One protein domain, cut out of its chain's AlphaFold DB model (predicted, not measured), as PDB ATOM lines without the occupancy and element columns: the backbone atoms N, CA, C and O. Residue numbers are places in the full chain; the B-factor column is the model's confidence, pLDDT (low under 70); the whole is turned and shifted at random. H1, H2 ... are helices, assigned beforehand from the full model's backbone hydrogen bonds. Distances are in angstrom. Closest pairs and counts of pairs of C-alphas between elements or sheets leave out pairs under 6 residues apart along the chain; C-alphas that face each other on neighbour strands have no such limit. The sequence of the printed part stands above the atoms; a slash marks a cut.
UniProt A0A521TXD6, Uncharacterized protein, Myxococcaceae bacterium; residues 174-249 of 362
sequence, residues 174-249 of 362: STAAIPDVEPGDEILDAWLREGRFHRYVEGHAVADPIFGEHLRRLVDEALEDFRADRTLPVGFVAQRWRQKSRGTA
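This is residues 174 to 249 of the 362 residues of an uncharacterized protein of Myxococcaceae bacterium (UniProt A0A521TXD6). One long helix, H3, makes one side of a small helical body, and three short helices, H1, H2 and H4, gather along one side of it, nearer its first half. H4 crosses H3, H2 meets it at a corner, and the last turns of H3 run on past H2 and H4 before residues 230 to 235 fold back to H4. The printed part has 76 residues with four named helices, in the order H1, H2, H3, H4, and no named strand; the class is all helix. The whole is compact, with a radius of gyration of the C-alphas of 12.1 A and spans of 37 by 26 by 20 A.

Start at Ser 174 and read on to C-alpha 185 at (111.051, 100.205, 168.218), where H1 begins; it holds residues 185 to 194. After three residues you reach H2, residues 198 to 207; like H1, it measures 13.7 A from first to last C-alpha. Find C-alpha 209 at (122.864, 113.379, 171.706); from there H3, residues 209 to 229, runs 30.0 A. H4, residues 236 to 245, is 14.2 A long and ends at C-alpha 245 at (122.576, 115.699, 161.164).

Begin at H1, which only just touches H2, with 3 pairs of C-alphas within 8 A; the closest C-alphas are those of Trp 191 and His 198, 6.1 A apart. Their lines stand at a steep tilt of 60 degrees, opposite ways. H1 and H4 touch only at their ends, closest at the C-alphas of Leu 192 and Ala 238, 5.4 A, and are about perpendicular at 78 degrees. H1 and H3 are close but not clearly touching, with the closest C-alphas, those of Leu 192 and Val 219, 7.1 A apart. Look next at Ala 205 and Gly 212, whose C-alphas, 4.1 A apart, are the closest of H2 and H3; these helices touch only at the corner by their link, H3 with residues 211 to 215 alone. H3 touches H4 with residues 216 to 219 alone, closest at the C-alphas of Arg 216 and Arg 242, 6.1 A, at a steep tilt of 53 degrees, opposite ways. H2 and H4 are close but not clearly touching, at a shallow tilt of 18 degrees, the same way. In H1, H2, H3 and H4 every pair of O i and N i+4 is within hydrogen-bond range.

The two C-alphas farthest apart are those of Ala 176 and Ala 228, 38.4 A. The printed part has no cut; the links H1 to H2 and H2 to H3 are tight, H3 to H4 is short, and no link is long. The mean pLDDT of the printed part is 78.0, and it is under 70 at residues 174 to 180, residues 229 to 232 and residue 249.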
ATOM      1  N   SER A 174      99.282 117.100 166.990       50.12
ATOM      2  CA  SER A 174      99.368 118.562 167.067       50.12
ATOM      3  C   SER A 174      99.864 119.092 168.424       50.12
ATOM      4  O   SER A 174      99.080 119.318 169.332       50.12
ATOM      5  N   THR A 175     101.163 119.405 168.504       36.38
ATOM      6  CA  THR A 175     101.788 120.417 169.398       36.38
ATOM      7  C   THR A 175     102.081 120.128 170.886       36.38
ATOM      8  O   THR A 175     102.576 121.038 171.548       36.38
ATOM      9  N   ALA A 176     101.922 118.917 171.426       36.66
ATOM     10  CA  ALA A 176     102.359 118.635 172.806       36.66
ATOM     11  C   ALA A 176     103.897 118.509 172.949       36.66
ATOM     12  O   ALA A 176     104.588 118.089 172.018       36.66
ATOM     13  N   ALA A 177     104.421 118.908 174.118       43.88
ATOM     14  CA  ALA A 177     105.836 118.845 174.497       43.88
ATOM     15  C   ALA A 177     106.452 117.470 174.191       43.88
ATOM     16  O   ALA A 177     105.786 116.457 174.390       43.88
ATOM     17  N   ILE A 178     107.709 117.446 173.725       52.53
ATOM     18  CA  ILE A 178     108.459 116.207 173.458       52.53
ATOM     19  C   ILE A 178     108.425 115.366 174.746       52.53
ATOM     20  O   ILE A 178     108.958 115.828 175.759       52.53
ATOM     21  N   PRO A 179     107.775 114.188 174.752       55.06
ATOM     22  CA  PRO A 179     107.771 113.308 175.910       55.06
ATOM     23  C   PRO A 179     109.202 112.967 176.347       55.06
ATOM     24  O   PRO A 179     110.053 112.691 175.503       55.06
ATOM     25  N   ASP A 180     109.444 112.928 177.659       60.44
ATOM     26  CA  ASP A 180     110.730 112.534 178.278       60.44
ATOM     27  C   ASP A 180     110.967 111.008 178.246       60.44
ATOM     28  O   ASP A 180     111.791 110.454 178.964       60.44
ATOM     29  N   VAL A 181     110.180 110.296 177.441       72.62
ATOM     30  CA  VAL A 181     110.277 108.850 177.248       72.62
ATOM     31  C   VAL A 181     110.980 108.619 175.916       72.62
ATOM     32  O   VAL A 181     110.643 109.281 174.934       72.62
ATOM     33  N   GLU A 182     111.946 107.703 175.878       75.00
ATOM     34  CA  GLU A 182     112.652 107.327 174.648       75.00
ATOM     35  C   GLU A 182     111.691 106.628 173.657       75.00
ATOM     36  O   GLU A 182     110.866 105.812 174.086       75.00
ATOM     37  N   PRO A 183     111.748 106.934 172.343       76.56
ATOM     38  CA  PRO A 183     110.922 106.260 171.343       76.56
ATOM     39  C   PRO A 183     111.206 104.752 171.282       76.56
ATOM     40  O   PRO A 183     112.343 104.343 171.071       76.56
ATOM     41  N   GLY A 184     110.166 103.923 171.414       75.88
ATOM     42  CA  GLY A 184     110.284 102.470 171.239       75.88
ATOM     43  C   GLY A 184     110.410 102.037 169.772       75.88
ATOM     44  O   GLY A 184     110.132 102.817 168.859       75.88
ATOM     45  N   ASP A 185     110.756 100.766 169.548       82.00
ATOM     46  CA  ASP A 185     111.051 100.205 168.218       82.00
ATOM     47  C   ASP A 185     109.928 100.415 167.188       82.00
ATOM     48  O   ASP A 185     110.198 100.762 166.044       82.00
ATOM     49  N   GLU A 186     108.660 100.282 167.588       73.06
ATOM     50  CA  GLU A 186     107.508 100.497 166.695       73.06
ATOM     51  C   GLU A 186     107.412 101.952 166.204       73.06
ATOM     52  O   GLU A 186     107.064 102.218 165.052       73.06
ATOM     53  N   ILE A 187     107.751 102.912 167.071       73.25
ATOM     54  CA  ILE A 187     107.768 104.342 166.735       73.25
ATOM     55  C   ILE A 187     108.948 104.640 165.813       73.25
ATOM     56  O   ILE A 187     108.798 105.404 164.856       73.25
ATOM     57  N   LEU A 188     110.106 104.036 166.092       82.69
ATOM     58  CA  LEU A 188     111.299 104.166 165.266       82.69
ATOM     59  C   LEU A 188     111.083 103.579 163.870       82.69
ATOM     60  O   LEU A 188     111.453 104.231 162.899       82.69
ATOM     61  N   ASP A 189     110.429 102.423 163.749       82.69
ATOM     62  CA  ASP A 189     110.127 101.796 162.456       82.69
ATOM     63  C   ASP A 189     109.156 102.650 161.623       82.69
ATOM     64  O   ASP A 189     109.422 102.957 160.458       82.69
ATOM     65  N   ALA A 190     108.074 103.137 162.242       76.00
ATOM     66  CA  ALA A 190     107.114 104.026 161.586       76.00
ATOM     67  C   ALA A 190     107.740 105.376 161.190       76.00
ATOM     68  O   ALA A 190     107.417 105.948 160.146       76.00
ATOM     69  N   TRP A 191     108.658 105.909 161.999       86.81
ATOM     70  CA  TRP A 191     109.425 107.100 161.637       86.81
ATOM     71  C   TRP A 191     110.385 106.836 160.478       86.81
ATOM     72  O   TRP A 191     110.435 107.624 159.530       86.81
ATOM     73  N   LEU A 192     111.113 105.722 160.541       87.94
ATOM     74  CA  LEU A 192     112.120 105.342 159.563       87.94
ATOM     75  C   LEU A 192     111.507 105.141 158.176       87.94
ATOM     76  O   LEU A 192     112.105 105.569 157.191       87.94
ATOM     77  N   ARG A 193     110.328 104.516 158.098       83.25
ATOM     78  CA  ARG A 193     109.668 104.159 156.832       83.25
ATOM     79  C   ARG A 193     108.676 105.209 156.350       83.25
ATOM     80  O   ARG A 193     108.725 105.622 155.199       83.25
ATOM     81  N   GLU A 194     107.799 105.679 157.233       79.25
ATOM     82  CA  GLU A 194     106.653 106.519 156.856       79.25
ATOM     83  C   GLU A 194     106.890 108.004 157.175       79.25
ATOM     84  O   GLU A 194     106.115 108.870 156.770       79.25
ATOM     85  N   GLY A 195     107.945 108.338 157.927       77.44
ATOM     86  CA  GLY A 195     108.176 109.694 158.433       77.44
ATOM     87  C   GLY A 195     107.190 110.120 159.525       77.44
ATOM     88  O   GLY A 195     107.085 111.308 159.865       77.44
ATOM     89  N   ARG A 196     106.453 109.161 160.095       75.31
ATOM     90  CA  ARG A 196     105.557 109.398 161.229       75.31
ATOM     91  C   ARG A 196     106.353 109.734 162.479       75.31
ATOM     92  O   ARG A 196     107.538 109.461 162.574       75.31
ATOM     93  N   PHE A 197     105.711 110.414 163.424       77.69
ATOM     94  CA  PHE A 197     106.348 110.839 164.678       77.69
ATOM     95  C   PHE A 197     107.616 111.700 164.508       77.69
ATOM     96  O   PHE A 197     108.342 111.895 165.477       77.69
ATOM     97  N   HIS A 198     107.870 112.280 163.326       75.44
ATOM     98  CA  HIS A 198     109.110 113.015 163.046       75.44
ATOM     99  C   HIS A 198     109.426 114.110 164.058       75.44
ATOM    100  O   HIS A 198     110.560 114.227 164.492       75.44
ATOM    101  N   ARG A 199     108.432 114.881 164.509       73.38
ATOM    102  CA  ARG A 199     108.669 115.921 165.522       73.38
ATOM    103  C   ARG A 199     109.114 115.342 166.865       73.38
ATOM    104  O   ARG A 199     109.931 115.959 167.535       73.38
ATOM    105  N   TYR A 200     108.575 114.187 167.243       75.56
ATOM    106  CA  TYR A 200     108.916 113.509 168.489       75.56
ATOM    107  C   TYR A 200     110.297 112.862 168.399       75.56
ATOM    108  O   TYR A 200     111.159 113.191 169.203       75.56
ATOM    109  N   VAL A 201     110.536 112.027 167.386       80.19
ATOM    110  CA  VAL A 201     111.807 111.309 167.206       80.19
ATOM    111  C   VAL A 201     112.963 112.278 166.942       80.19
ATOM    112  O   VAL A 201     113.979 112.226 167.631       80.19
ATOM    113  N   GLU A 202     112.805 113.219 166.003       83.12
ATOM    114  CA  GLU A 202     113.846 114.219 165.725       83.12
ATOM    115  C   GLU A 202     114.043 115.161 166.925       83.12
ATOM    116  O   GLU A 202     115.169 115.552 167.219       83.12
ATOM    117  N   GLY A 203     112.964 115.509 167.636       77.69
ATOM    118  CA  GLY A 203     113.020 116.335 168.841       77.69
ATOM    119  C   GLY A 203     113.766 115.655 169.990       77.69
ATOM    120  O   GLY A 203     114.611 116.285 170.621       77.69
ATOM    121  N   HIS A 204     113.509 114.366 170.218       79.50
ATOM    122  CA  HIS A 204     114.214 113.568 171.219       79.50
ATOM    123  C   HIS A 204     115.700 113.427 170.859       79.50
ATOM    124  O   HIS A 204     116.553 113.620 171.713       79.50
ATOM    125  N   ALA A 205     116.034 113.239 169.577       84.12
ATOM    126  CA  ALA A 205     117.422 113.214 169.097       84.12
ATOM    127  C   ALA A 205     118.171 114.548 169.220       84.12
ATOM    128  O   ALA A 205     119.399 114.559 169.277       84.12
ATOM    129  N   VAL A 206     117.459 115.676 169.242       80.94
ATOM    130  CA  VAL A 206     118.053 116.988 169.548       80.94
ATOM    131  C   VAL A 206     118.266 117.156 171.054       80.94
ATOM    132  O   VAL A 206     119.252 117.770 171.458       80.94
ATOM    133  N   ALA A 207     117.353 116.631 171.876       76.19
ATOM    134  CA  ALA A 207     117.426 116.715 173.332       76.19
ATOM    135  C   ALA A 207     118.471 115.760 173.939       76.19
ATOM    136  O   ALA A 207     119.159 116.144 174.883       76.19
ATOM    137  N   ASP A 208     118.624 114.560 173.372       81.19
ATOM    138  CA  ASP A 208     119.603 113.550 173.772       81.19
ATOM    139  C   ASP A 208     120.576 113.219 172.618       81.19
ATOM    140  O   ASP A 208     120.220 112.504 171.671       81.19
ATOM    141  N   PRO A 209     121.837 113.692 172.693       85.94
ATOM    142  CA  PRO A 209     122.864 113.379 171.706       85.94
ATOM    143  C   PRO A 209     123.178 111.883 171.569       85.94
ATOM    144  O   PRO A 209     123.548 111.458 170.475       85.94
ATOM    145  N   ILE A 210     123.039 111.086 172.638       87.81
ATOM    146  CA  ILE A 210     123.324 109.643 172.608       87.81
ATOM    147  C   ILE A 210     122.280 108.944 171.739       87.81
ATOM    148  O   ILE A 210     122.634 108.223 170.798       87.81
ATOM    149  N   PHE A 211     121.000 109.217 171.994       87.25
ATOM    150  CA  PHE A 211     119.916 108.768 171.129       87.25
ATOM    151  C   PHE A 211     120.079 109.298 169.696       87.25
ATOM    152  O   PHE A 211     119.914 108.545 168.740       87.25
ATOM    153  N   GLY A 212     120.502 110.552 169.509       88.25
ATOM    154  CA  GLY A 212     120.801 111.094 168.181       88.25
ATOM    155  C   GLY A 212     121.904 110.333 167.426       88.25
ATOM    156  O   GLY A 212     121.815 110.144 166.213       88.25
ATOM    157  N   GLU A 213     122.943 109.845 168.103       89.25
ATOM    158  CA  GLU A 213     123.958 108.982 167.484       89.25
ATOM    159  C   GLU A 213     123.433 107.581 167.165       89.25
ATOM    160  O   GLU A 213     123.806 107.008 166.136       89.25
ATOM    161  N   HIS A 214     122.581 107.026 168.025       91.25
ATOM    162  CA  HIS A 214     121.906 105.753 167.776       91.25
ATOM    163  C   HIS A 214     120.982 105.848 166.558       91.25
ATOM    164  O   HIS A 214     121.124 105.067 165.619       91.25
ATOM    165  N   LEU A 215     120.124 106.867 166.513       93.12
ATOM    166  CA  LEU A 215     119.201 107.115 165.412       93.12
ATOM    167  C   LEU A 215     119.942 107.269 164.078       93.12
ATOM    168  O   LEU A 215     119.499 106.764 163.051       93.12
ATOM    169  N   ARG A 216     121.115 107.914 164.078       91.81
ATOM    170  CA  ARG A 216     121.957 108.030 162.879       91.81
ATOM    171  C   ARG A 216     122.447 106.676 162.377       91.81
ATOM    172  O   ARG A 216     122.361 106.438 161.175       91.81
ATOM    173  N   ARG A 217     122.931 105.814 163.280       91.25
ATOM    174  CA  ARG A 217     123.364 104.448 162.945       91.25
ATOM    175  C   ARG A 217     122.211 103.628 162.377       91.25
ATOM    176  O   ARG A 217     122.376 103.041 161.320       91.25
ATOM    177  N   LEU A 218     121.035 103.712 162.992       92.12
ATOM    178  CA  LEU A 218     119.830 103.027 162.527       92.12
ATOM    179  C   LEU A 218     119.440 103.440 161.096       92.12
ATOM    180  O   LEU A 218     119.157 102.585 160.261       92.12
ATOM    181  N   VAL A 219     119.471 104.739 160.768       91.25
ATOM    182  CA  VAL A 219     119.197 105.187 159.386       91.25
ATOM    183  C   VAL A 219     120.315 104.773 158.422       91.25
ATOM    184  O   VAL A 219     120.040 104.476 157.263       91.25
ATOM    185  N   ASP A 220     121.574 104.786 158.865       89.62
ATOM    186  CA  ASP A 220     122.716 104.337 158.061       89.62
ATOM    187  C   ASP A 220     122.606 102.851 157.695       89.62
ATOM    188  O   ASP A 220     122.682 102.522 156.513       89.62
ATOM    189  N   GLU A 221     122.345 101.997 158.684       89.31
ATOM    190  CA  GLU A 221     122.143 100.554 158.525       89.31
ATOM    191  C   GLU A 221     120.957 100.268 157.597       89.31
ATOM    192  O   GLU A 221     121.110  99.579 156.592       89.31
ATOM    193  N   ALA A 222     119.806 100.908 157.825       87.25
ATOM    194  CA  ALA A 222     118.630 100.719 156.976       87.25
ATOM    195  C   ALA A 222     118.857 101.150 155.514       87.25
ATOM    196  O   ALA A 222     118.321 100.546 154.584       87.25
ATOM    197  N   LEU A 223     119.658 102.197 155.278       82.81
ATOM    198  CA  LEU A 223     120.032 102.613 153.924       82.81
ATOM    199  C   LEU A 223     121.013 101.637 153.263       82.81
ATOM    200  O   LEU A 223     120.982 101.495 152.039       82.81
ATOM    201  N   GLU A 224     121.903 101.010 154.030       83.00
ATOM    202  CA  GLU A 224     122.802  99.965 153.532       83.00
ATOM    203  C   GLU A 224     122.022  98.699 153.171       83.00
ATOM    204  O   GLU A 224     122.162  98.216 152.046       83.00
ATOM    205  N   ASP A 225     121.116  98.258 154.043       81.38
ATOM    206  CA  ASP A 225     120.219  97.126 153.800       81.38
ATOM    207  C   ASP A 225     119.338  97.363 152.569       81.38
ATOM    208  O   ASP A 225     119.214  96.500 151.696       81.38
ATOM    209  N   PHE A 226     118.786  98.573 152.427       73.25
ATOM    210  CA  PHE A 226     118.008  98.939 151.246       73.25
ATOM    211  C   PHE A 226     118.834  98.867 149.953       73.25
ATOM    212  O   PHE A 226     118.331  98.427 148.916       73.25
ATOM    213  N   ARG A 227     120.111  99.272 149.986       73.19
ATOM    214  CA  ARG A 227     121.003  99.187 148.816       73.19
ATOM    215  C   ARG A 227     121.400  97.753 148.488       73.19
ATOM    216  O   ARG A 227     121.518  97.437 147.305       73.19
ATOM    217  N   ALA A 228     121.635  96.930 149.507       71.88
ATOM    218  CA  ALA A 228     122.067  95.548 149.351       71.88
ATOM    219  C   ALA A 228     120.918  94.653 148.867       71.88
ATOM    220  O   ALA A 228     121.027  94.026 147.812       71.88
ATOM    221  N   ASP A 229     119.794  94.672 149.584       66.44
ATOM    222  CA  ASP A 229     118.752  93.652 149.450       66.44
ATOM    223  C   ASP A 229     117.422  94.196 148.908       66.44
ATOM    224  O   ASP A 229     116.507  93.422 148.624       66.44
ATOM    225  N   ARG A 230     117.304  95.518 148.694       65.19
ATOM    226  CA  ARG A 230     116.100  96.189 148.150       65.19
ATOM    227  C   ARG A 230     114.812  95.864 148.914       65.19
ATOM    228  O   ARG A 230     113.727  95.896 148.337       65.19
ATOM    229  N   THR A 231     114.928  95.516 150.190       57.56
ATOM    230  CA  THR A 231     113.834  94.947 150.980       57.56
ATOM    231  C   THR A 231     112.828  96.004 151.405       57.56
ATOM    232  O   THR A 231     111.632  95.803 151.205       57.56
ATOM    233  N   LEU A 232     113.285  97.127 151.973       62.56
ATOM    234  CA  LEU A 232     112.406  98.151 152.546       62.56
ATOM    235  C   LEU A 232     112.977  99.567 152.355       62.56
ATOM    236  O   LEU A 232     114.114  99.817 152.755       62.56
ATOM    237  N   PRO A 233     112.225 100.505 151.749       73.56
ATOM    238  CA  PRO A 233     112.700 101.866 151.554       73.56
ATOM    239  C   PRO A 233     112.730 102.653 152.869       73.56
ATOM    240  O   PRO A 233     111.869 102.507 153.735       73.56
ATOM    241  N   VAL A 234     113.726 103.530 152.991       84.31
ATOM    242  CA  VAL A 234     113.814 104.520 154.070       84.31
ATOM    243  C   VAL A 234     113.026 105.760 153.655       84.31
ATOM    244  O   VAL A 234     113.276 106.323 152.589       84.31
ATOM    245  N   GLY A 235     112.106 106.221 154.496       86.25
ATOM    246  CA  GLY A 235     111.241 107.363 154.225       86.25
ATOM    247  C   GLY A 235     111.985 108.698 154.125       86.25
ATOM    248  O   GLY A 235     113.081 108.892 154.662       86.25
ATOM    249  N   PHE A 236     111.351 109.666 153.464       87.94
ATOM    250  CA  PHE A 236     111.865 111.010 153.194       87.94
ATOM    251  C   PHE A 236     112.373 111.717 154.451       87.94
ATOM    252  O   PHE A 236     113.475 112.268 154.468       87.94
ATOM    253  N   VAL A 237     111.569 111.700 155.516       87.88
ATOM    254  CA  VAL A 237     111.891 112.352 156.790       87.88
ATOM    255  C   VAL A 237     113.202 111.825 157.362       87.88
ATOM    256  O   VAL A 237     114.067 112.629 157.707       87.88
ATOM    257  N   ALA A 238     113.366 110.504 157.440       90.06
ATOM    258  CA  ALA A 238     114.552 109.881 158.015       90.06
ATOM    259  C   ALA A 238     115.805 110.188 157.180       90.06
ATOM    260  O   ALA A 238     116.837 110.593 157.728       90.06
ATOM    261  N   GLN A 239     115.700 110.114 155.846       89.81
ATOM    262  CA  GLN A 239     116.788 110.506 154.941       89.81
ATOM    263  C   GLN A 239     117.173 111.985 155.115       89.81
ATOM    264  O   GLN A 239     118.358 112.320 155.219       89.81
ATOM    265  N   ARG A 240     116.176 112.873 155.214       89.31
ATOM    266  CA  ARG A 240     116.372 114.310 155.442       89.31
ATOM    267  C   ARG A 240     117.029 114.593 156.783       89.31
ATOM    268  O   ARG A 240     117.962 115.392 156.848       89.31
ATOM    269  N   TRP A 241     116.544 113.966 157.850       89.88
ATOM    270  CA  TRP A 241     117.098 114.141 159.185       89.88
ATOM    271  C   TRP A 241     118.560 113.690 159.230       89.88
ATOM    272  O   TRP A 241     119.417 114.448 159.684       89.88
ATOM    273  N   ARG A 242     118.881 112.526 158.649       89.69
ATOM    274  CA  ARG A 242     120.260 112.034 158.542       89.69
ATOM    275  C   ARG A 242     121.176 113.050 157.864       89.69
ATOM    276  O   ARG A 242     122.260 113.325 158.375       89.69
ATOM    277  N   GLN A 243     120.759 113.624 156.738       85.06
ATOM    278  CA  GLN A 243     121.575 114.590 155.995       85.06
ATOM    279  C   GLN A 243     121.754 115.912 156.744       85.06
ATOM    280  O   GLN A 243     122.877 116.414 156.831       85.06
ATOM    281  N   LYS A 244     120.693 116.412 157.391       84.75
ATOM    282  CA  LYS A 244     120.785 117.559 158.306       84.75
ATOM    283  C   LYS A 244     121.747 117.289 159.462       84.75
ATOM    284  O   LYS A 244     122.584 118.133 159.759       84.75
ATOM    285  N   SER A 245     121.687 116.096 160.060       83.56
ATOM    286  CA  SER A 245     122.576 115.699 161.164       83.56
ATOM    287  C   SER A 245     124.055 115.637 160.754       83.56
ATOM    288  O   SER A 245     124.935 115.760 161.599       83.56
ATOM    289  N   ARG A 246     124.331 115.477 159.452       83.25
ATOM    290  CA  ARG A 246     125.674 115.475 158.852       83.25
ATOM    291  C   ARG A 246     126.095 116.846 158.306       83.25
ATOM    292  O   ARG A 246     127.154 116.951 157.696       83.25
ATOM    293  N   GLY A 247     125.272 117.883 158.476       78.00
ATOM    294  CA  GLY A 247     125.546 119.229 157.965       78.00
ATOM    295  C   GLY A 247     125.488 119.345 156.438       78.00
ATOM    296  O   GLY A 247     126.071 120.267 155.872       78.00
ATOM    297  N   THR A 248     124.819 118.415 155.750       74.81
ATOM    298  CA  THR A 248     124.642 118.491 154.293       74.81
ATOM    299  C   THR A 248     123.548 119.505 153.963       74.81
ATOM    300  O   THR A 248     122.450 119.438 154.514       74.81
ATOM    301  N   ALA A 249     123.860 120.458 153.081       61.09
ATOM    302  CA  ALA A 249     122.968 121.572 152.762       61.09
ATOM    303  C   ALA A 249     121.801 121.180 151.842       61.09
ATOM    304  O   ALA A 249     120.746 121.805 151.916       61.09
TER     305      ALA A 249